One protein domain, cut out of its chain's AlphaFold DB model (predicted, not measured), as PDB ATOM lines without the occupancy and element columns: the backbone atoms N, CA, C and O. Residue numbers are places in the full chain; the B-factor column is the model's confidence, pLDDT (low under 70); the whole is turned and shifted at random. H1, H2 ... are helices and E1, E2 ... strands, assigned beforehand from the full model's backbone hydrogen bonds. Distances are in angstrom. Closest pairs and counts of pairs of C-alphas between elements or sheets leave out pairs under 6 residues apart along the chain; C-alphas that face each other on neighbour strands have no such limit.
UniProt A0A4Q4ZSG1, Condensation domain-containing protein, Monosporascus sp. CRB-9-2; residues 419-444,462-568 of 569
ATOM      1  N   LYS A 419      46.623  44.684  20.709       94.81
ATOM      2  CA  LYS A 419      46.323  43.401  20.032       94.81
ATOM      3  C   LYS A 419      45.425  43.526  18.796       94.81
ATOM      4  O   LYS A 419      45.090  42.500  18.192       94.81
ATOM      5  N   PHE A 420      45.004  44.745  18.475       94.31
ATOM      6  CA  PHE A 420      44.181  45.093  17.323       94.31
ATOM      7  C   PHE A 420      44.938  45.964  16.310       94.31
ATOM      8  O   PHE A 420      44.334  46.382  15.329       94.31
ATOM      9  N   ASP A 421      46.230  46.252  16.516       94.44
ATOM     10  CA  ASP A 421      46.984  47.222  15.706       94.44
ATOM     11  C   ASP A 421      47.054  46.838  14.221       94.44
ATOM     12  O   ASP A 421      46.933  47.702  13.348       94.44
ATOM     13  N   SER A 422      47.197  45.544  13.918       93.94
ATOM     14  CA  SER A 422      47.193  45.035  12.542       93.94
ATOM     15  C   SER A 422      45.858  45.272  11.843       93.94
ATOM     16  O   SER A 422      45.818  45.805  10.735       93.94
ATOM     17  N   GLU A 423      44.760  44.905  12.497       94.69
ATOM     18  CA  GLU A 423      43.416  45.074  11.963       94.69
ATOM     19  C   GLU A 423      43.039  46.567  11.902       94.69
ATOM     20  O   GLU A 423      42.394  47.008  10.953       94.69
ATOM     21  N   LEU A 424      43.498  47.381  12.857       95.44
ATOM     22  CA  LEU A 424      43.336  48.837  12.846       95.44
ATOM     23  C   LEU A 424      44.053  49.485  11.660       95.44
ATOM     24  O   LEU A 424      43.495  50.384  11.036       95.44
ATOM     25  N   ALA A 425      45.258  49.031  11.307       95.31
ATOM     26  CA  ALA A 425      45.964  49.528  10.126       95.31
ATOM     27  C   ALA A 425      45.186  49.242   8.827       95.31
ATOM     28  O   ALA A 425      45.118  50.101   7.939       95.31
ATOM     29  N   PHE A 426      44.547  48.068   8.737       95.31
ATOM     30  CA  PHE A 426      43.624  47.748   7.648       95.31
ATOM     31  C   PHE A 426      42.447  48.732   7.612       95.31
ATOM     32  O   PHE A 426      42.211  49.362   6.581       95.31
ATOM     33  N   TRP A 427      41.756  48.928   8.739       95.19
ATOM     34  CA  TRP A 427      40.586  49.809   8.797       95.19
ATOM     35  C   TRP A 427      40.916  51.273   8.510       95.19
ATOM     36  O   TRP A 427      40.173  51.925   7.786       95.19
ATOM     37  N   LYS A 428      42.059  51.776   8.989       93.50
ATOM     38  CA  LYS A 428      42.544  53.128   8.659       93.50
ATOM     39  C   LYS A 428      42.740  53.321   7.162       93.50
ATOM     40  O   LYS A 428      42.489  54.405   6.647       93.50
ATOM     41  N   THR A 429      43.183  52.278   6.467       92.44
ATOM     42  CA  THR A 429      43.356  52.316   5.015       92.44
ATOM     43  C   THR A 429      42.005  52.254   4.303       92.44
ATOM     44  O   THR A 429      41.742  53.078   3.431       92.44
ATOM     45  N   GLU A 430      41.129  51.325   4.699       90.81
ATOM     46  CA  GLU A 430      39.801  51.147   4.088       90.81
ATOM     47  C   GLU A 430      38.890  52.372   4.292       90.81
ATOM     48  O   GLU A 430      38.105  52.722   3.411       90.81
ATOM     49  N   LEU A 431      39.013  53.050   5.437       89.25
ATOM     50  CA  LEU A 431      38.174  54.186   5.835       89.25
ATOM     51  C   LEU A 431      38.843  55.553   5.617       89.25
ATOM     52  O   LEU A 431      38.261  56.573   5.983       89.25
ATOM     53  N   ALA A 432      40.020  55.607   4.981       85.94
ATOM     54  CA  ALA A 432      40.747  56.858   4.730       85.94
ATOM     55  C   ALA A 432      39.925  57.891   3.934       85.94
ATOM     56  O   ALA A 432      40.088  59.098   4.111       85.94
ATOM     57  N   ALA A 433      39.038  57.417   3.057       78.81
ATOM     58  CA  ALA A 433      38.085  58.231   2.318       78.81
ATOM     59  C   ALA A 433      36.664  57.841   2.741       78.81
ATOM     60  O   ALA A 433      36.008  57.073   2.049       78.81
ATOM     61  N   PHE A 434      36.204  58.311   3.901       79.62
ATOM     62  CA  PHE A 434      34.849  58.011   4.367       79.62
ATOM     63  C   PHE A 434      33.814  58.909   3.661       79.62
ATOM     64  O   PHE A 434      34.012  60.129   3.619       79.62
ATOM     65  N   PRO A 435      32.719  58.348   3.114       81.19
ATOM     66  CA  PRO A 435      31.711  59.133   2.413       81.19
ATOM     67  C   PRO A 435      30.989  60.093   3.371       81.19
ATOM     68  O   PRO A 435      30.875  59.811   4.571       81.19
ATOM     69  N   PRO A 436      30.452  61.222   2.870       84.44
ATOM     70  CA  PRO A 436      29.569  62.061   3.669       84.44
ATOM     71  C   PRO A 436      28.313  61.276   4.098       84.44
ATOM     72  O   PRO A 436      27.984  60.250   3.494       84.44
ATOM     73  N   PRO A 437      27.569  61.754   5.115       85.94
ATOM     74  CA  PRO A 437      26.284  61.166   5.472       85.94
ATOM     75  C   PRO A 437      25.382  61.020   4.246       85.94
ATOM     76  O   PRO A 437      25.295  61.939   3.427       85.94
ATOM     77  N   LEU A 438      24.702  59.874   4.136       86.19
ATOM     78  CA  LEU A 438      23.820  59.597   3.007       86.19
ATOM     79  C   LEU A 438      22.774  60.724   2.885       86.19
ATOM     80  O   LEU A 438      22.101  61.043   3.880       86.19
ATOM     81  N   PRO A 439      22.623  61.345   1.700       85.19
ATOM     82  CA  PRO A 439      21.614  62.369   1.512       85.19
ATOM     83  C   PRO A 439      20.222  61.759   1.672       85.19
ATOM     84  O   PRO A 439      20.024  60.542   1.631       85.19
ATOM     85  N   ILE A 440      19.231  62.624   1.847       84.25
ATOM     86  CA  ILE A 440      17.840  62.185   1.815       84.25
ATOM     87  C   ILE A 440      17.568  61.612   0.432       84.25
ATOM     88  O   ILE A 440      17.810  62.271  -0.579       84.25
ATOM     89  N   LEU A 441      17.082  60.374   0.406       84.38
ATOM     90  CA  LEU A 441      16.760  59.695  -0.839       84.38
ATOM     91  C   LEU A 441      15.720  60.514  -1.604       84.38
ATOM     92  O   LEU A 441      14.774  61.028  -1.012       84.38
ATOM     93  N   HIS A 442      15.835  60.575  -2.926       80.25
ATOM     94  CA  HIS A 442      14.881  61.292  -3.784       80.25
ATOM     95  C   HIS A 442      13.419  60.804  -3.675       80.25
ATOM     96  O   HIS A 442      12.495  61.523  -4.049       80.25
ATOM     97  N   VAL A 443      13.203  59.593  -3.145       79.31
ATOM     98  CA  VAL A 443      11.879  59.024  -2.827       79.31
ATOM     99  C   VAL A 443      11.400  59.336  -1.407       79.31
ATOM    100  O   VAL A 443      10.306  58.931  -1.019       79.31
ATOM    101  N   GLY A 444      12.218  60.021  -0.610       78.31
ATOM    102  CA  GLY A 444      11.890  60.414   0.749       78.31
ATOM    103  C   GLY A 444      10.743  61.419   0.780       78.31
ATOM    104  O   GLY A 444      10.677  62.347  -0.023       78.31
ATOM    105  N   ILE A 462       8.345  40.710   1.349       69.06
ATOM    106  CA  ILE A 462       8.164  40.295  -0.050       69.06
ATOM    107  C   ILE A 462       8.658  38.857  -0.215       69.06
ATOM    108  O   ILE A 462       9.774  38.514   0.175       69.06
ATOM    109  N   LYS A 463       7.836  37.997  -0.829       73.94
ATOM    110  CA  LYS A 463       8.196  36.603  -1.120       73.94
ATOM    111  C   LYS A 463       8.595  36.440  -2.582       73.94
ATOM    112  O   LYS A 463       7.772  36.603  -3.481       73.94
ATOM    113  N   PHE A 464       9.846  36.058  -2.817       74.19
ATOM    114  CA  PHE A 464      10.325  35.705  -4.151       74.19
ATOM    115  C   PHE A 464       9.911  34.284  -4.542       74.19
ATOM    116  O   PHE A 464       9.913  33.372  -3.714       74.19
ATOM    117  N   LYS A 465       9.592  34.083  -5.825       80.19
ATOM    118  CA  LYS A 465       9.290  32.751  -6.366       80.19
ATOM    119  C   LYS A 465      10.543  31.864  -6.411       80.19
ATOM    120  O   LYS A 465      11.669  32.365  -6.516       80.19
ATOM    121  N   SER A 466      10.343  30.547  -6.387       71.38
ATOM    122  CA  SER A 466      11.398  29.520  -6.447       71.38
ATOM    123  C   SER A 466      12.367  29.719  -7.609       71.38
ATOM    124  O   SER A 466      13.575  29.556  -7.445       71.38
ATOM    125  N   GLU A 467      11.861  30.133  -8.767       78.88
ATOM    126  CA  GLU A 467      12.654  30.291  -9.986       78.88
ATOM    127  C   GLU A 467      13.646  31.451  -9.849       78.88
ATOM    128  O   GLU A 467      14.779  31.378 -10.325       78.88
ATOM    129  N   LEU A 468      13.251  32.532  -9.169       79.19
ATOM    130  CA  LEU A 468      14.155  33.644  -8.891       79.19
ATOM    131  C   LEU A 468      15.228  33.239  -7.877       79.19
ATOM    132  O   LEU A 468      16.404  33.500  -8.123       79.19
ATOM    133  N   LYS A 469      14.851  32.537  -6.802       76.12
ATOM    134  CA  LYS A 469      15.812  31.994  -5.829       76.12
ATOM    135  C   LYS A 469      16.865  31.114  -6.514       76.12
ATOM    136  O   LYS A 469      18.057  31.310  -6.284       76.12
ATOM    137  N   ALA A 470      16.442  30.198  -7.386       74.25
ATOM    138  CA  ALA A 470      17.346  29.306  -8.111       74.25
ATOM    139  C   ALA A 470      18.327  30.080  -9.010       74.25
ATOM    140  O   ALA A 470      19.522  29.783  -9.024       74.25
ATOM    141  N   ARG A 471      17.854  31.118  -9.714       81.62
ATOM    142  CA  ARG A 471      18.717  31.984 -10.540       81.62
ATOM    143  C   ARG A 471      19.741  32.755  -9.706       81.62
ATOM    144  O   ARG A 471      20.904  32.809 -10.096       81.62
ATOM    145  N   ILE A 472      19.336  33.294  -8.552       82.56
ATOM    146  CA  ILE A 472      20.254  33.957  -7.613       82.56
ATOM    147  C   ILE A 472      21.335  32.973  -7.158       82.56
ATOM    148  O   ILE A 472      22.516  33.293  -7.220       82.56
ATOM    149  N   GLN A 473      20.957  31.750  -6.777       76.06
ATOM    150  CA  GLN A 473      21.914  30.723  -6.354       76.06
ATOM    151  C   GLN A 473      22.912  30.354  -7.461       76.06
ATOM    152  O   GLN A 473      24.105  30.238  -7.187       76.06
ATOM    153  N   VAL A 474      22.457  30.213  -8.712       77.69
ATOM    154  CA  VAL A 474      23.347  29.975  -9.862       77.69
ATOM    155  C   VAL A 474      24.352  31.119 -10.020       77.69
ATOM    156  O   VAL A 474      25.548  30.864 -10.145       77.69
ATOM    157  N   LEU A 475      23.894  32.372  -9.961       80.62
ATOM    158  CA  LEU A 475      24.771  33.539 -10.067       80.62
ATOM    159  C   LEU A 475      25.789  33.601  -8.918       80.62
ATOM    160  O   LEU A 475      26.976  33.817  -9.164       80.62
ATOM    161  N   CYS A 476      25.339  33.369  -7.682       80.81
ATOM    162  CA  CYS A 476      26.195  33.286  -6.503       80.81
ATOM    163  C   CYS A 476      27.291  32.233  -6.695       80.81
ATOM    164  O   CYS A 476      28.463  32.560  -6.526       80.81
ATOM    165  N   ARG A 477      26.951  31.016  -7.142       77.88
ATOM    166  CA  ARG A 477      27.942  29.964  -7.429       77.88
ATOM    167  C   ARG A 477      28.947  30.389  -8.496       77.88
ATOM    168  O   ARG A 477      30.151  30.295  -8.265       77.88
ATOM    169  N   ASN A 478      28.476  30.938  -9.616       79.31
ATOM    170  CA  ASN A 478      29.343  31.405 -10.704       79.31
ATOM    171  C   ASN A 478      30.315  32.503 -10.242       79.31
ATOM    172  O   ASN A 478      31.465  32.551 -10.678       79.31
ATOM    173  N   CYS A 479      29.872  33.362  -9.325       80.06
ATOM    174  CA  CYS A 479      30.686  34.429  -8.752       80.06
ATOM    175  C   CYS A 479      31.411  34.018  -7.461       80.06
ATOM    176  O   CYS A 479      32.022  34.877  -6.831       80.06
ATOM    177  N   ARG A 480      31.351  32.744  -7.036       81.19
ATOM    178  CA  ARG A 480      31.858  32.260  -5.733       81.19
ATOM    179  C   ARG A 480      31.422  33.151  -4.559       81.19
ATOM    180  O   ARG A 480      32.203  33.447  -3.660       81.19
ATOM    181  N   ALA A 481      30.196  33.646  -4.629       81.44
ATOM    182  CA  ALA A 481      29.559  34.533  -3.672       81.44
ATOM    183  C   ALA A 481      28.417  33.792  -2.960       81.44
ATOM    184  O   ALA A 481      28.057  32.673  -3.316       81.44
ATOM    185  N   THR A 482      27.827  34.428  -1.954       78.56
ATOM    186  CA  THR A 482      26.713  33.876  -1.170       78.56
ATOM    187  C   THR A 482      25.468  34.721  -1.442       78.56
ATOM    188  O   THR A 482      25.602  35.843  -1.949       78.56
ATOM    189  N   PRO A 483      24.257  34.248  -1.098       81.12
ATOM    190  CA  PRO A 483      23.060  35.083  -1.176       81.12
ATOM    191  C   PRO A 483      23.189  36.386  -0.377       81.12
ATOM    192  O   PRO A 483      22.723  37.420  -0.838       81.12
ATOM    193  N   PHE A 484      23.887  36.371   0.766       82.38
ATOM    194  CA  PHE A 484      24.197  37.583   1.532       82.38
ATOM    195  C   PHE A 484      24.958  38.615   0.687       82.38
ATOM    196  O   PHE A 484      24.514  39.755   0.581       82.38
ATOM    197  N   HIS A 485      26.037  38.209   0.006       87.25
ATOM    198  CA  HIS A 485      26.779  39.108  -0.887       87.25
ATOM    199  C   HIS A 485      25.913  39.622  -2.040       87.25
ATOM    200  O   HIS A 485      26.032  40.783  -2.417       87.25
ATOM    201  N   PHE A 486      25.025  38.782  -2.583       86.81
ATOM    202  CA  PHE A 486      24.086  39.199  -3.625       86.81
ATOM    203  C   PHE A 486      23.145  40.297  -3.130       86.81
ATOM    204  O   PHE A 486      23.052  41.340  -3.771       86.81
ATOM    205  N   TYR A 487      22.484  40.106  -1.987       88.88
ATOM    206  CA  TYR A 487      21.564  41.110  -1.450       88.88
ATOM    207  C   TYR A 487      22.285  42.384  -1.015       88.88
ATOM    208  O   TYR A 487      21.770  43.470  -1.257       88.88
ATOM    209  N   LEU A 488      23.495  42.274  -0.467       91.19
ATOM    210  CA  LEU A 488      24.335  43.429  -0.158       91.19
ATOM    211  C   LEU A 488      24.740  44.196  -1.430       91.19
ATOM    212  O   LEU A 488      24.683  45.423  -1.451       91.19
ATOM    213  N   ALA A 489      25.073  43.489  -2.516       89.44
ATOM    214  CA  ALA A 489      25.386  44.094  -3.811       89.44
ATOM    215  C   ALA A 489      24.152  44.750  -4.457       89.44
ATOM    216  O   ALA A 489      24.259  45.802  -5.081       89.44
ATOM    217  N   VAL A 490      22.962  44.166  -4.298       90.62
ATOM    218  CA  VAL A 490      21.707  44.807  -4.721       90.62
ATOM    219  C   VAL A 490      21.441  46.056  -3.881       90.62
ATOM    220  O   VAL A 490      21.137  47.109  -4.436       90.62
ATOM    221  N   PHE A 491      21.599  45.964  -2.559       90.56
ATOM    222  CA  PHE A 491      21.342  47.066  -1.639       90.56
ATOM    223  C   PHE A 491      22.287  48.246  -1.878       90.56
ATOM    224  O   PHE A 491      21.815  49.373  -1.990       90.56
ATOM    225  N   ARG A 492      23.592  48.006  -2.070       90.25
ATOM    226  CA  ARG A 492      24.543  49.083  -2.396       90.25
ATOM    227  C   ARG A 492      24.192  49.773  -3.718       90.25
ATOM    228  O   ARG A 492      24.246  50.994  -3.792       90.25
ATOM    229  N   VAL A 493      23.793  49.014  -4.748       88.19
ATOM    230  CA  VAL A 493      23.394  49.581  -6.049       88.19
ATOM    231  C   VAL A 493      22.129  50.419  -5.899       88.19
ATOM    232  O   VAL A 493      22.048  51.502  -6.475       88.19
ATOM    233  N   LEU A 494      21.164  49.940  -5.112       87.62
ATOM    234  CA  LEU A 494      19.952  50.687  -4.798       87.62
ATOM    235  C   LEU A 494      20.303  51.998  -4.092       87.62
ATOM    236  O   LEU A 494      19.895  53.052  -4.566       87.62
ATOM    237  N   LEU A 495      21.106  51.961  -3.026       87.62
ATOM    238  CA  LEU A 495      21.486  53.167  -2.290       87.62
ATOM    239  C   LEU A 495      22.220  54.177  -3.173       87.62
ATOM    240  O   LEU A 495      21.816  55.333  -3.211       87.62
ATOM    241  N   LEU A 496      23.234  53.747  -3.931       86.06
ATOM    242  CA  LEU A 496      23.999  54.636  -4.813       86.06
ATOM    243  C   LEU A 496      23.103  55.322  -5.854       86.06
ATOM    244  O   LEU A 496      23.265  56.511  -6.113       86.06
ATOM    245  N   ARG A 497      22.118  54.606  -6.417       81.75
ATOM    246  CA  ARG A 497      21.184  55.180  -7.401       81.75
ATOM    247  C   ARG A 497      20.132  56.091  -6.768       81.75
ATOM    248  O   ARG A 497      19.881  57.167  -7.295       81.75
ATOM    249  N   TYR A 498      19.522  55.683  -5.656       84.00
ATOM    250  CA  TYR A 498      18.461  56.459  -4.996       84.00
ATOM    251  C   TYR A 498      18.991  57.709  -4.283       84.00
ATOM    252  O   TYR A 498      18.261  58.683  -4.091       84.00
ATOM    253  N   ALA A 499      20.250  57.673  -3.857       84.19
ATOM    254  CA  ALA A 499      20.922  58.805  -3.241       84.19
ATOM    255  C   ALA A 499      21.637  59.708  -4.260       84.19
ATOM    256  O   ALA A 499      22.155  60.744  -3.853       84.19
ATOM    257  N   ASP A 500      21.701  59.314  -5.542       83.44
ATOM    258  CA  ASP A 500      22.577  59.924  -6.559       83.44
ATOM    259  C   ASP A 500      24.010  60.140  -6.024       83.44
ATOM    260  O   ASP A 500      24.637  61.190  -6.185       83.44
ATOM    261  N   ALA A 501      24.507  59.141  -5.288       85.06
ATOM    262  CA  ALA A 501      25.753  59.217  -4.540       85.06
ATOM    263  C   ALA A 501      26.887  58.512  -5.292       85.06
ATOM    264  O   ALA A 501      26.695  57.485  -5.947       85.06
ATOM    265  N   LYS A 502      28.102  59.060  -5.174       87.69
ATOM    266  CA  LYS A 502      29.318  58.455  -5.743       87.69
ATOM    267  C   LYS A 502      29.893  57.355  -4.861       87.69
ATOM    268  O   LYS A 502      30.679  56.540  -5.337       87.69
ATOM    269  N   ASP A 503      29.527  57.356  -3.595       89.81
ATOM    270  CA  ASP A 503      29.997  56.449  -2.572       89.81
ATOM    271  C   ASP A 503      28.909  56.213  -1.522       89.81
ATOM    272  O   ASP A 503      28.002  57.022  -1.321       89.81
ATOM    273  N   VAL A 504      28.960  55.048  -0.880       90.88
ATOM    274  CA  VAL A 504      28.071  54.696   0.224       90.88
ATOM    275  C   VAL A 504      28.793  53.801   1.217       90.88
ATOM    276  O   VAL A 504      29.538  52.902   0.828       90.88
ATOM    277  N   SER A 505      28.525  54.010   2.502       92.62
ATOM    278  CA  SER A 505      28.933  53.099   3.568       92.62
ATOM    279  C   SER A 505      27.730  52.306   4.058       92.62
ATOM    280  O   SER A 505      26.714  52.880   4.449       92.62
ATOM    281  N   VAL A 506      27.846  50.980   4.055       92.62
ATOM    282  CA  VAL A 506      26.830  50.058   4.571       92.62
ATOM    283  C   VAL A 506      27.411  49.304   5.759       92.62
ATOM    284  O   VAL A 506      28.385  48.571   5.613       92.62
ATOM    285  N   GLY A 507      26.813  49.471   6.937       92.06
ATOM    286  CA  GLY A 507      27.169  48.684   8.115       92.06
ATOM    287  C   GLY A 507      26.604  47.267   8.021       92.06
ATOM    288  O   GLY A 507      25.408  47.096   7.790       92.06
ATOM    289  N   ILE A 508      27.447  46.257   8.223       91.12
ATOM    290  CA  ILE A 508      27.015  44.866   8.404       91.12
ATOM    291  C   ILE A 508      27.255  44.436   9.853       91.12
ATOM    292  O   ILE A 508      28.230  44.854  10.472       91.12
ATOM    293  N   ALA A 509      26.366  43.606  10.395       85.31
ATOM    294  CA  ALA A 509      26.521  43.060  11.739       85.31
ATOM    295  C   ALA A 509      27.314  41.748  11.703       85.31
ATOM    296  O   ALA A 509      26.988  40.844  10.930       85.31
ATOM    297  N   ASP A 510      28.318  41.639  12.568       86.19
ATOM    298  CA  ASP A 510      29.032  40.402  12.864       86.19
ATOM    299  C   ASP A 510      28.660  39.907  14.266       86.19
ATOM    300  O   ASP A 510      28.576  40.685  15.217       86.19
ATOM    301  N   ALA A 511      28.447  38.599  14.407       78.94
ATOM    302  CA  ALA A 511      28.118  37.995  15.698       78.94
ATOM    303  C   ALA A 511      29.317  37.985  16.664       78.94
ATOM    304  O   ALA A 511      29.128  37.765  17.861       78.94
ATOM    305  N   ASN A 512      30.539  38.170  16.146       84.56
ATOM    306  CA  ASN A 512      31.793  38.237  16.897       84.56
ATOM    307  C   ASN A 512      32.045  37.003  17.793       84.56
ATOM    308  O   ASN A 512      32.681  37.046  18.848       84.56
ATOM    309  N   ARG A 513      31.538  35.841  17.358       80.81
ATOM    310  CA  ARG A 513      31.705  34.543  18.032       80.81
ATOM    311  C   ARG A 513      32.903  33.791  17.457       80.81
ATOM    312  O   ARG A 513      32.768  32.756  16.802       80.81
ATOM    313  N   ILE A 514      34.097  34.361  17.604       72.75
ATOM    314  CA  ILE A 514      35.306  33.842  16.946       72.75
ATOM    315  C   ILE A 514      36.034  32.737  17.727       72.75
ATOM    316  O   ILE A 514      36.814  32.016  17.107       72.75
ATOM    317  N   SER A 515      35.765  32.559  19.027       77.50
ATOM    318  CA  SER A 515      36.475  31.610  19.899       77.50
ATOM    319  C   SER A 515      35.527  30.782  20.777       77.50
ATOM    320  O   SER A 515      34.375  31.154  21.002       77.50
ATOM    321  N   GLU A 516      36.021  29.669  21.331       73.00
ATOM    322  CA  GLU A 516      35.261  28.858  22.303       73.00
ATOM    323  C   GLU A 516      34.809  29.677  23.525       73.00
ATOM    324  O   GLU A 516      33.734  29.441  24.074       73.00
ATOM    325  N   GLY A 517      35.601  30.686  23.902       79.75
ATOM    326  CA  GLY A 517      35.306  31.616  24.992       79.75
ATOM    327  C   GLY A 517      34.196  32.626  24.689       79.75
ATOM    328  O   GLY A 517      33.876  33.435  25.553       79.75
ATOM    329  N   THR A 518      33.602  32.612  23.495       83.00
ATOM    330  CA  THR A 518      32.465  33.485  23.172       83.00
ATOM    331  C   THR A 518      31.268  32.719  22.640       83.00
ATOM    332  O   THR A 518      30.148  33.080  22.969       83.00
ATOM    333  N   VAL A 519      31.450  31.631  21.891       81.31
ATOM    334  CA  VAL A 519      30.373  30.897  21.194       81.31
ATOM    335  C   VAL A 519      29.161  30.520  22.065       81.31
ATOM    336  O   VAL A 519      28.028  30.651  21.605       81.31
ATOM    337  N   ASN A 520      29.381  30.088  23.310       86.00
ATOM    338  CA  ASN A 520      28.323  29.628  24.226       86.00
ATOM    339  C   ASN A 520      28.001  30.644  25.340       86.00
ATOM    340  O   ASN A 520      27.389  30.286  26.344       86.00
ATOM    341  N   GLY A 521      28.463  31.890  25.211       91.25
ATOM    342  CA  GLY A 521      28.158  32.951  26.171       91.25
ATOM    343  C   GLY A 521      26.830  33.646  25.870       91.25
ATOM    344  O   GLY A 521      26.436  33.773  24.712       91.25
ATOM    345  N   ILE A 522      26.161  34.166  26.894       94.69
ATOM    346  CA  ILE A 522      25.064  35.130  26.732       94.69
ATOM    347  C   ILE A 522      25.618  36.536  26.962       94.69
ATOM    348  O   ILE A 522      26.286  36.770  27.972       94.69
ATOM    349  N   GLY A 523      25.378  37.447  26.017       94.50
ATOM    350  CA  GLY A 523      25.885  38.819  26.064       94.50
ATOM    351  C   GLY A 523      25.691  39.587  24.756       94.50
ATOM    352  O   GLY A 523      25.268  39.018  23.750       94.50
ATOM    353  N   SER A 524      26.046  40.873  24.755       92.75
ATOM    354  CA  SER A 524      26.047  41.725  23.556       92.75
ATOM    355  C   SER A 524      27.394  41.643  22.834       92.75
ATOM    356  O   SER A 524      28.235  42.533  22.976       92.75
ATOM    357  N   PHE A 525      27.637  40.557  22.096       91.44
ATOM    358  CA  PHE A 525      28.905  40.379  21.374       91.44
ATOM    359  C   PHE A 525      28.915  41.072  20.010       91.44
ATOM    360  O   PHE A 525      29.992  41.283  19.457       91.44
ATOM    361  N   VAL A 526      27.739  41.435  19.487       88.94
ATOM    362  CA  VAL A 526      27.577  42.019  18.152       88.94
ATOM    363  C   VAL A 526      28.562  43.162  17.898       88.94
ATOM    364  O   VAL A 526      28.688  44.089  18.705       88.94
ATOM    365  N   ASN A 527      29.237  43.086  16.754       92.06
ATOM    366  CA  ASN A 527      30.083  44.146  16.227       92.06
ATOM    367  C   ASN A 527      29.520  44.651  14.890       92.06
ATOM    368  O   ASN A 527      28.818  43.923  14.186       92.06
ATOM    369  N   LEU A 528      29.819  45.901  14.540       91.69
ATOM    370  CA  LEU A 528      29.404  46.514  13.279       91.69
ATOM    371  C   LEU A 528      30.626  46.774  12.403       91.69
ATOM    372  O   LEU A 528      31.589  47.397  12.843       91.69
ATOM    373  N   LEU A 529      30.564  46.327  11.152       93.06
ATOM    374  CA  LEU A 529      31.642  46.477  10.182       93.06
ATOM    375  C   LEU A 529      31.179  47.411   9.057       93.06
ATOM    376  O   LEU A 529      30.246  47.059   8.326       93.06
ATOM    377  N   PRO A 530      31.776  48.605   8.912       93.44
ATOM    378  CA  PRO A 530      31.428  49.523   7.836       93.44
ATOM    379  C   PRO A 530      32.045  49.050   6.516       93.44
ATOM    380  O   PRO A 530      33.262  48.940   6.392       93.44
ATOM    381  N   LEU A 531      31.209  48.790   5.513       93.81
ATOM    382  CA  LEU A 531      31.650  48.475   4.157       93.81
ATOM    383  C   LEU A 531      31.458  49.683   3.255       93.81
ATOM    384  O   LEU A 531      30.328  50.097   2.996       93.81
ATOM    385  N   HIS A 532      32.564  50.222   2.762       92.31
ATOM    386  CA  HIS A 532      32.556  51.357   1.857       92.31
ATOM    387  C   HIS A 532      32.504  50.885   0.397       92.31
ATOM    388  O   HIS A 532      33.289  50.032  -0.011       92.31
ATOM    389  N   PHE A 533      31.594  51.425  -0.407       91.56
ATOM    390  CA  PHE A 533      31.424  51.084  -1.819       91.56
ATOM    391  C   PHE A 533      31.380  52.335  -2.685       91.56
ATOM    392  O   PHE A 533      30.752  53.320  -2.308       91.56
ATOM    393  N   HIS A 534      31.966  52.256  -3.877       88.44
ATOM    394  CA  HIS A 534      31.954  53.337  -4.857       88.44
ATOM    395  C   HIS A 534      31.011  53.038  -6.027       88.44
ATOM    396  O   HIS A 534      30.786  51.886  -6.406       88.44
ATOM    397  N   ALA A 535      30.462  54.096  -6.619       80.25
ATOM    398  CA  ALA A 535      29.684  54.026  -7.841       80.25
ATOM    399  C   ALA A 535      30.605  53.822  -9.048       80.25
ATOM    400  O   ALA A 535      31.348  54.717  -9.449       80.25
ATOM    401  N   GLU A 536      30.482  52.665  -9.689       72.75
ATOM    402  CA  GLU A 536      31.119  52.380 -10.973       72.75
ATOM    403  C   GLU A 536      30.046  52.293 -12.063       72.75
ATOM    404  O   GLU A 536      29.466  51.237 -12.318       72.75
ATOM    405  N   GLY A 537      29.752  53.428 -12.707       64.69
ATOM    406  CA  GLY A 537      28.590  53.585 -13.598       64.69
ATOM    407  C   GLY A 537      28.535  52.645 -14.813       64.69
ATOM    408  O   GLY A 537      27.474  52.492 -15.411       64.69
ATOM    409  N   THR A 538      29.644  51.994 -15.175       73.69
ATOM    410  CA  THR A 538      29.725  51.051 -16.307       73.69
ATOM    411  C   THR A 538      30.039  49.614 -15.892       73.69
ATOM    412  O   THR A 538      30.189  48.753 -16.762       73.69
ATOM    413  N   ALA A 539      30.178  49.333 -14.594       75.38
ATOM    414  CA  ALA A 539      30.529  48.003 -14.116       75.38
ATOM    415  C   ALA A 539      29.363  47.021 -14.290       75.38
ATOM    416  O   ALA A 539      28.187  47.351 -14.101       75.38
ATOM    417  N   ARG A 540      29.684  45.775 -14.646       82.75
ATOM    418  CA  ARG A 540      28.683  44.706 -14.713       82.75
ATOM    419  C   ARG A 540      28.326  44.277 -13.296       82.75
ATOM    420  O   ARG A 540      29.186  44.209 -12.423       82.75
ATOM    421  N   PHE A 541      27.072  43.883 -13.079       84.75
ATOM    422  CA  PHE A 541      26.624  43.422 -11.762       84.75
ATOM    423  C   PHE A 541      27.446  42.238 -11.214       84.75
ATOM    424  O   PHE A 541      27.678  42.150 -10.015       84.75
ATOM    425  N   GLU A 542      27.932  41.347 -12.082       83.94
ATOM    426  CA  GLU A 542      28.828  40.244 -11.693       83.94
ATOM    427  C   GLU A 542      30.132  40.732 -11.054       83.94
ATOM    428  O   GLU A 542      30.628  40.109 -10.115       83.94
ATOM    429  N   ASP A 543      30.685  41.836 -11.550       82.94
ATOM    430  CA  ASP A 543      31.920  42.415 -11.027       82.94
ATOM    431  C   ASP A 543      31.634  43.136  -9.708       82.94
ATOM    432  O   ASP A 543      32.331  42.911  -8.719       82.94
ATOM    433  N   LEU A 544      30.503  43.851  -9.644       89.12
ATOM    434  CA  LEU A 544      30.007  44.464  -8.412       89.12
ATOM    435  C   LEU A 544      29.778  43.432  -7.290       89.12
ATOM    436  O   LEU A 544      30.088  43.672  -6.122       89.12
ATOM    437  N   LEU A 545      29.246  42.257  -7.633       87.44
ATOM    438  CA  LEU A 545      29.025  41.164  -6.689       87.44
ATOM    439  C   LEU A 545      30.342  40.589  -6.152       87.44
ATOM    440  O   LEU A 545      30.448  40.319  -4.954       87.44
ATOM    441  N   LYS A 546      31.347  40.397  -7.015       87.81
ATOM    442  CA  LYS A 546      32.669  39.903  -6.593       87.81
ATOM    443  C   LYS A 546      33.362  40.906  -5.677       87.81
ATOM    444  O   LYS A 546      33.839  40.507  -4.624       87.81
ATOM    445  N   GLU A 547      33.334  42.187  -6.030       93.25
ATOM    446  CA  GLU A 547      33.884  43.260  -5.198       93.25
ATOM    447  C   GLU A 547      33.175  43.326  -3.836       93.25
ATOM    448  O   GLU A 547      33.824  43.366  -2.795       93.25
ATOM    449  N   THR A 548      31.838  43.237  -3.822       93.19
ATOM    450  CA  THR A 548      31.052  43.188  -2.577       93.19
ATOM    451  C   THR A 548      31.463  42.015  -1.692       93.19
ATOM    452  O   THR A 548      31.642  42.181  -0.487       93.19
ATOM    453  N   ARG A 549      31.620  40.826  -2.286       91.75
ATOM    454  CA  ARG A 549      32.109  39.632  -1.591       91.75
ATOM    455  C   ARG A 549      33.504  39.863  -1.016       91.75
ATOM    456  O   ARG A 549      33.719  39.570   0.154       91.75
ATOM    457  N   ASP A 550      34.430  40.368  -1.821       92.69
ATOM    458  CA  ASP A 550      35.826  40.538  -1.413       92.69
ATOM    459  C   ASP A 550      35.956  41.561  -0.280       92.69
ATOM    460  O   ASP A 550      36.642  41.291   0.706       92.69
ATOM    461  N   LYS A 551      35.206  42.669  -0.342       93.88
ATOM    462  CA  LYS A 551      35.130  43.651   0.748       93.88
ATOM    463  C   LYS A 551      34.506  43.077   2.017       93.88
ATOM    464  O   LYS A 551      35.058  43.259   3.099       93.88
ATOM    465  N   ALA A 552      33.397  42.342   1.906       91.94
ATOM    466  CA  ALA A 552      32.781  41.693   3.062       91.94
ATOM    467  C   ALA A 552      33.735  40.681   3.724       91.94
ATOM    468  O   ALA A 552      33.822  40.622   4.948       91.94
ATOM    469  N   TYR A 553      34.490  39.917   2.930       89.94
ATOM    470  CA  TYR A 553      35.506  38.990   3.433       89.94
ATOM    471  C   TYR A 553      36.669  39.702   4.116       89.94
ATOM    472  O   TYR A 553      37.065  39.288   5.204       89.94
ATOM    473  N   ALA A 554      37.190  40.774   3.516       91.81
ATOM    474  CA  ALA A 554      38.260  41.566   4.110       91.81
ATOM    475  C   ALA A 554      37.824  42.193   5.444       91.81
ATOM    476  O   ALA A 554      38.550  42.105   6.432       91.81
ATOM    477  N   ALA A 555      36.608  42.737   5.508       92.94
ATOM    478  CA  ALA A 555      36.029  43.262   6.739       92.94
ATOM    479  C   ALA A 555      35.879  42.185   7.820       92.94
ATOM    480  O   ALA A 555      36.304  42.389   8.953       92.94
ATOM    481  N   LEU A 556      35.322  41.019   7.474       88.19
ATOM    482  CA  LEU A 556      35.135  39.914   8.420       88.19
ATOM    483  C   LEU A 556      36.467  39.342   8.925       88.19
ATOM    484  O   LEU A 556      36.572  38.970  10.091       88.19
ATOM    485  N   ALA A 557      37.505  39.317   8.084       88.00
ATOM    486  CA  ALA A 557      38.853  38.923   8.496       88.00
ATOM    487  C   ALA A 557      39.470  39.892   9.522       88.00
ATOM    488  O   ALA A 557      40.303  39.477  10.323       88.00
ATOM    489  N   ASN A 558      39.026  41.154   9.531       92.31
ATOM    490  CA  ASN A 558      39.487  42.211  10.434       92.31
ATOM    491  C   ASN A 558      38.411  42.618  11.466       92.31
ATOM    492  O   ASN A 558      38.488  43.693  12.064       92.31
ATOM    493  N   ALA A 559      37.409  41.763  11.707       90.62
ATOM    494  CA  ALA A 559      36.234  42.076  12.529       90.62
ATOM    495  C   ALA A 559      36.503  42.195  14.037       90.62
ATOM    496  O   ALA A 559      35.611  42.577  14.790       90.62
ATOM    497  N   ARG A 560      37.720  41.868  14.493       90.44
ATOM    498  CA  ARG A 560      38.104  41.929  15.912       90.44
ATOM    499  C   ARG A 560      38.100  43.346  16.472       90.44
ATOM    500  O   ARG A 560      37.971  43.501  17.682       90.44
ATOM    501  N   VAL A 561      38.263  44.357  15.618       93.50
ATOM    502  CA  VAL A 561      38.267  45.755  16.051       93.50
ATOM    503  C   VAL A 561      36.838  46.195  16.361       93.50
ATOM    504  O   VAL A 561      35.996  46.178  15.459       93.50
ATOM    505  N   PRO A 562      36.540  46.627  17.596       93.75
ATOM    506  CA  PRO A 562      35.210  47.114  17.928       93.75
ATOM    507  C   PRO A 562      34.868  48.387  17.153       93.75
ATOM    508  O   PRO A 562      35.691  49.298  17.045       93.75
ATOM    509  N   PHE A 563      33.625  48.508  16.687       92.88
ATOM    510  CA  PHE A 563      33.160  49.688  15.949       92.88
ATOM    511  C   PHE A 563      33.409  51.012  16.697       92.88
ATOM    512  O   PHE A 563      33.756  52.023  16.095       92.88
ATOM    513  N   GLN A 564      33.302  51.016  18.029       91.69
ATOM    514  CA  GLN A 564      33.537  52.203  18.866       91.69
ATOM    515  C   GLN A 564      35.000  52.649  18.872       91.69
ATOM    516  O   GLN A 564      35.274  53.812  19.163       91.69
ATOM    517  N   VAL A 565      35.929  51.729  18.604       93.25
ATOM    518  CA  VAL A 565      37.338  52.064  18.391       93.25
ATOM    519  C   VAL A 565      37.491  52.693  17.010       93.25
ATOM    520  O   VAL A 565      38.086  53.756  16.915       93.25
ATOM    521  N   LEU A 566      36.865  52.117  15.975       91.88
ATOM    522  CA  LEU A 566      36.896  52.670  14.613       91.88
ATOM    523  C   LEU A 566      36.374  54.109  14.532       91.88
ATOM    524  O   LEU A 566      36.909  54.896  13.771       91.88
ATOM    525  N   LEU A 567      35.368  54.474  15.332       88.81
ATOM    526  CA  LEU A 567      34.846  55.847  15.390       88.81
ATOM    527  C   LEU A 567      35.837  56.885  15.951       88.81
ATOM    528  O   LEU A 567      35.561  58.082  15.867       88.81
ATOM    529  N   LYS A 568      36.922  56.449  16.602       87.12
ATOM    530  CA  LYS A 568      37.921  57.327  17.234       87.12
ATOM    531  C   LYS A 568      39.203  57.478  16.418       87.12
ATOM    532  O   LYS A 568      39.999  58.354  16.751       87.12
TER     533      LYS A 568
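What this domain is: This is residues 419 to 444 and 462 to 568 of the 569 residues of the protein "Condensation domain-containing protein" of Monosporascus sp. CRB-9-2 (UniProt A0A4Q4ZSG1). A ribbon of two antiparallel strands, E1 and E2, runs through the middle, and two long helices, H3 and H5, pack on it and meet each other steeply. H2 makes a corner with H3, residues 462 to 468 stick out, H4 sits in the far loop joining the strands, and H1 and H6 lie close together near E2. The printed part has 133 residues, mostly helix in its named elements, in the order H1 H2 H3 E1 H4 E2 H5 H6. It is only just compact, close to loose: radius of gyration of the C-alphas 16.5 A, spans 42 by 35 by 28 A.

How they stand to each other: Start at H1, residues 421 to 430; it is close but not clearly touching H6, residues 563 to 566, with closest C-alphas Trp 427 and Leu 566 at 7.5 A. After the cut, H2, residues 466 to 478, touches H3, residues 483 to 498, about perpendicular at 83 degrees, with closest C-alphas Cys 476 and Pro 483 at 6.4 A. Next, E1, residues 503 to 510, is antiparallel to E2, residues 527 to 534; look for N 506 and O 531, 2.8 A apart and within hydrogen-bond range. H4, residues 516 to 519, is apart from H5, residues 541 to 557. With its residues 485 to 489 alone, H3 touches H5 at a tilt of 68 degrees, only just steep, opposite ways; the closest C-alphas are those of His 485 and Arg 549, 5.4 A. Every O i to N i+4 pair is within range in H1, H2, H3 and H5; H4 and H6 are too short for one.

Where its parts are: Find C-alpha 421, where H1 begins, at (46.984, 47.222, 15.706). H3 spans 22.2 A, E1 22.3 A, E2 23.1 A and H5 24.1 A, ending at C-alpha 557, (38.853, 38.923, 8.496).

The domain as a whole: The farthest C-alphas, Lys 419 and Glu 467, are 47.0 A apart. Residues 445 to 461 are cut out, a gap of 20.5 A between C-alphas 444 and 462. No link printed whole is long. Residues 462 and 537 are under pLDDT 70.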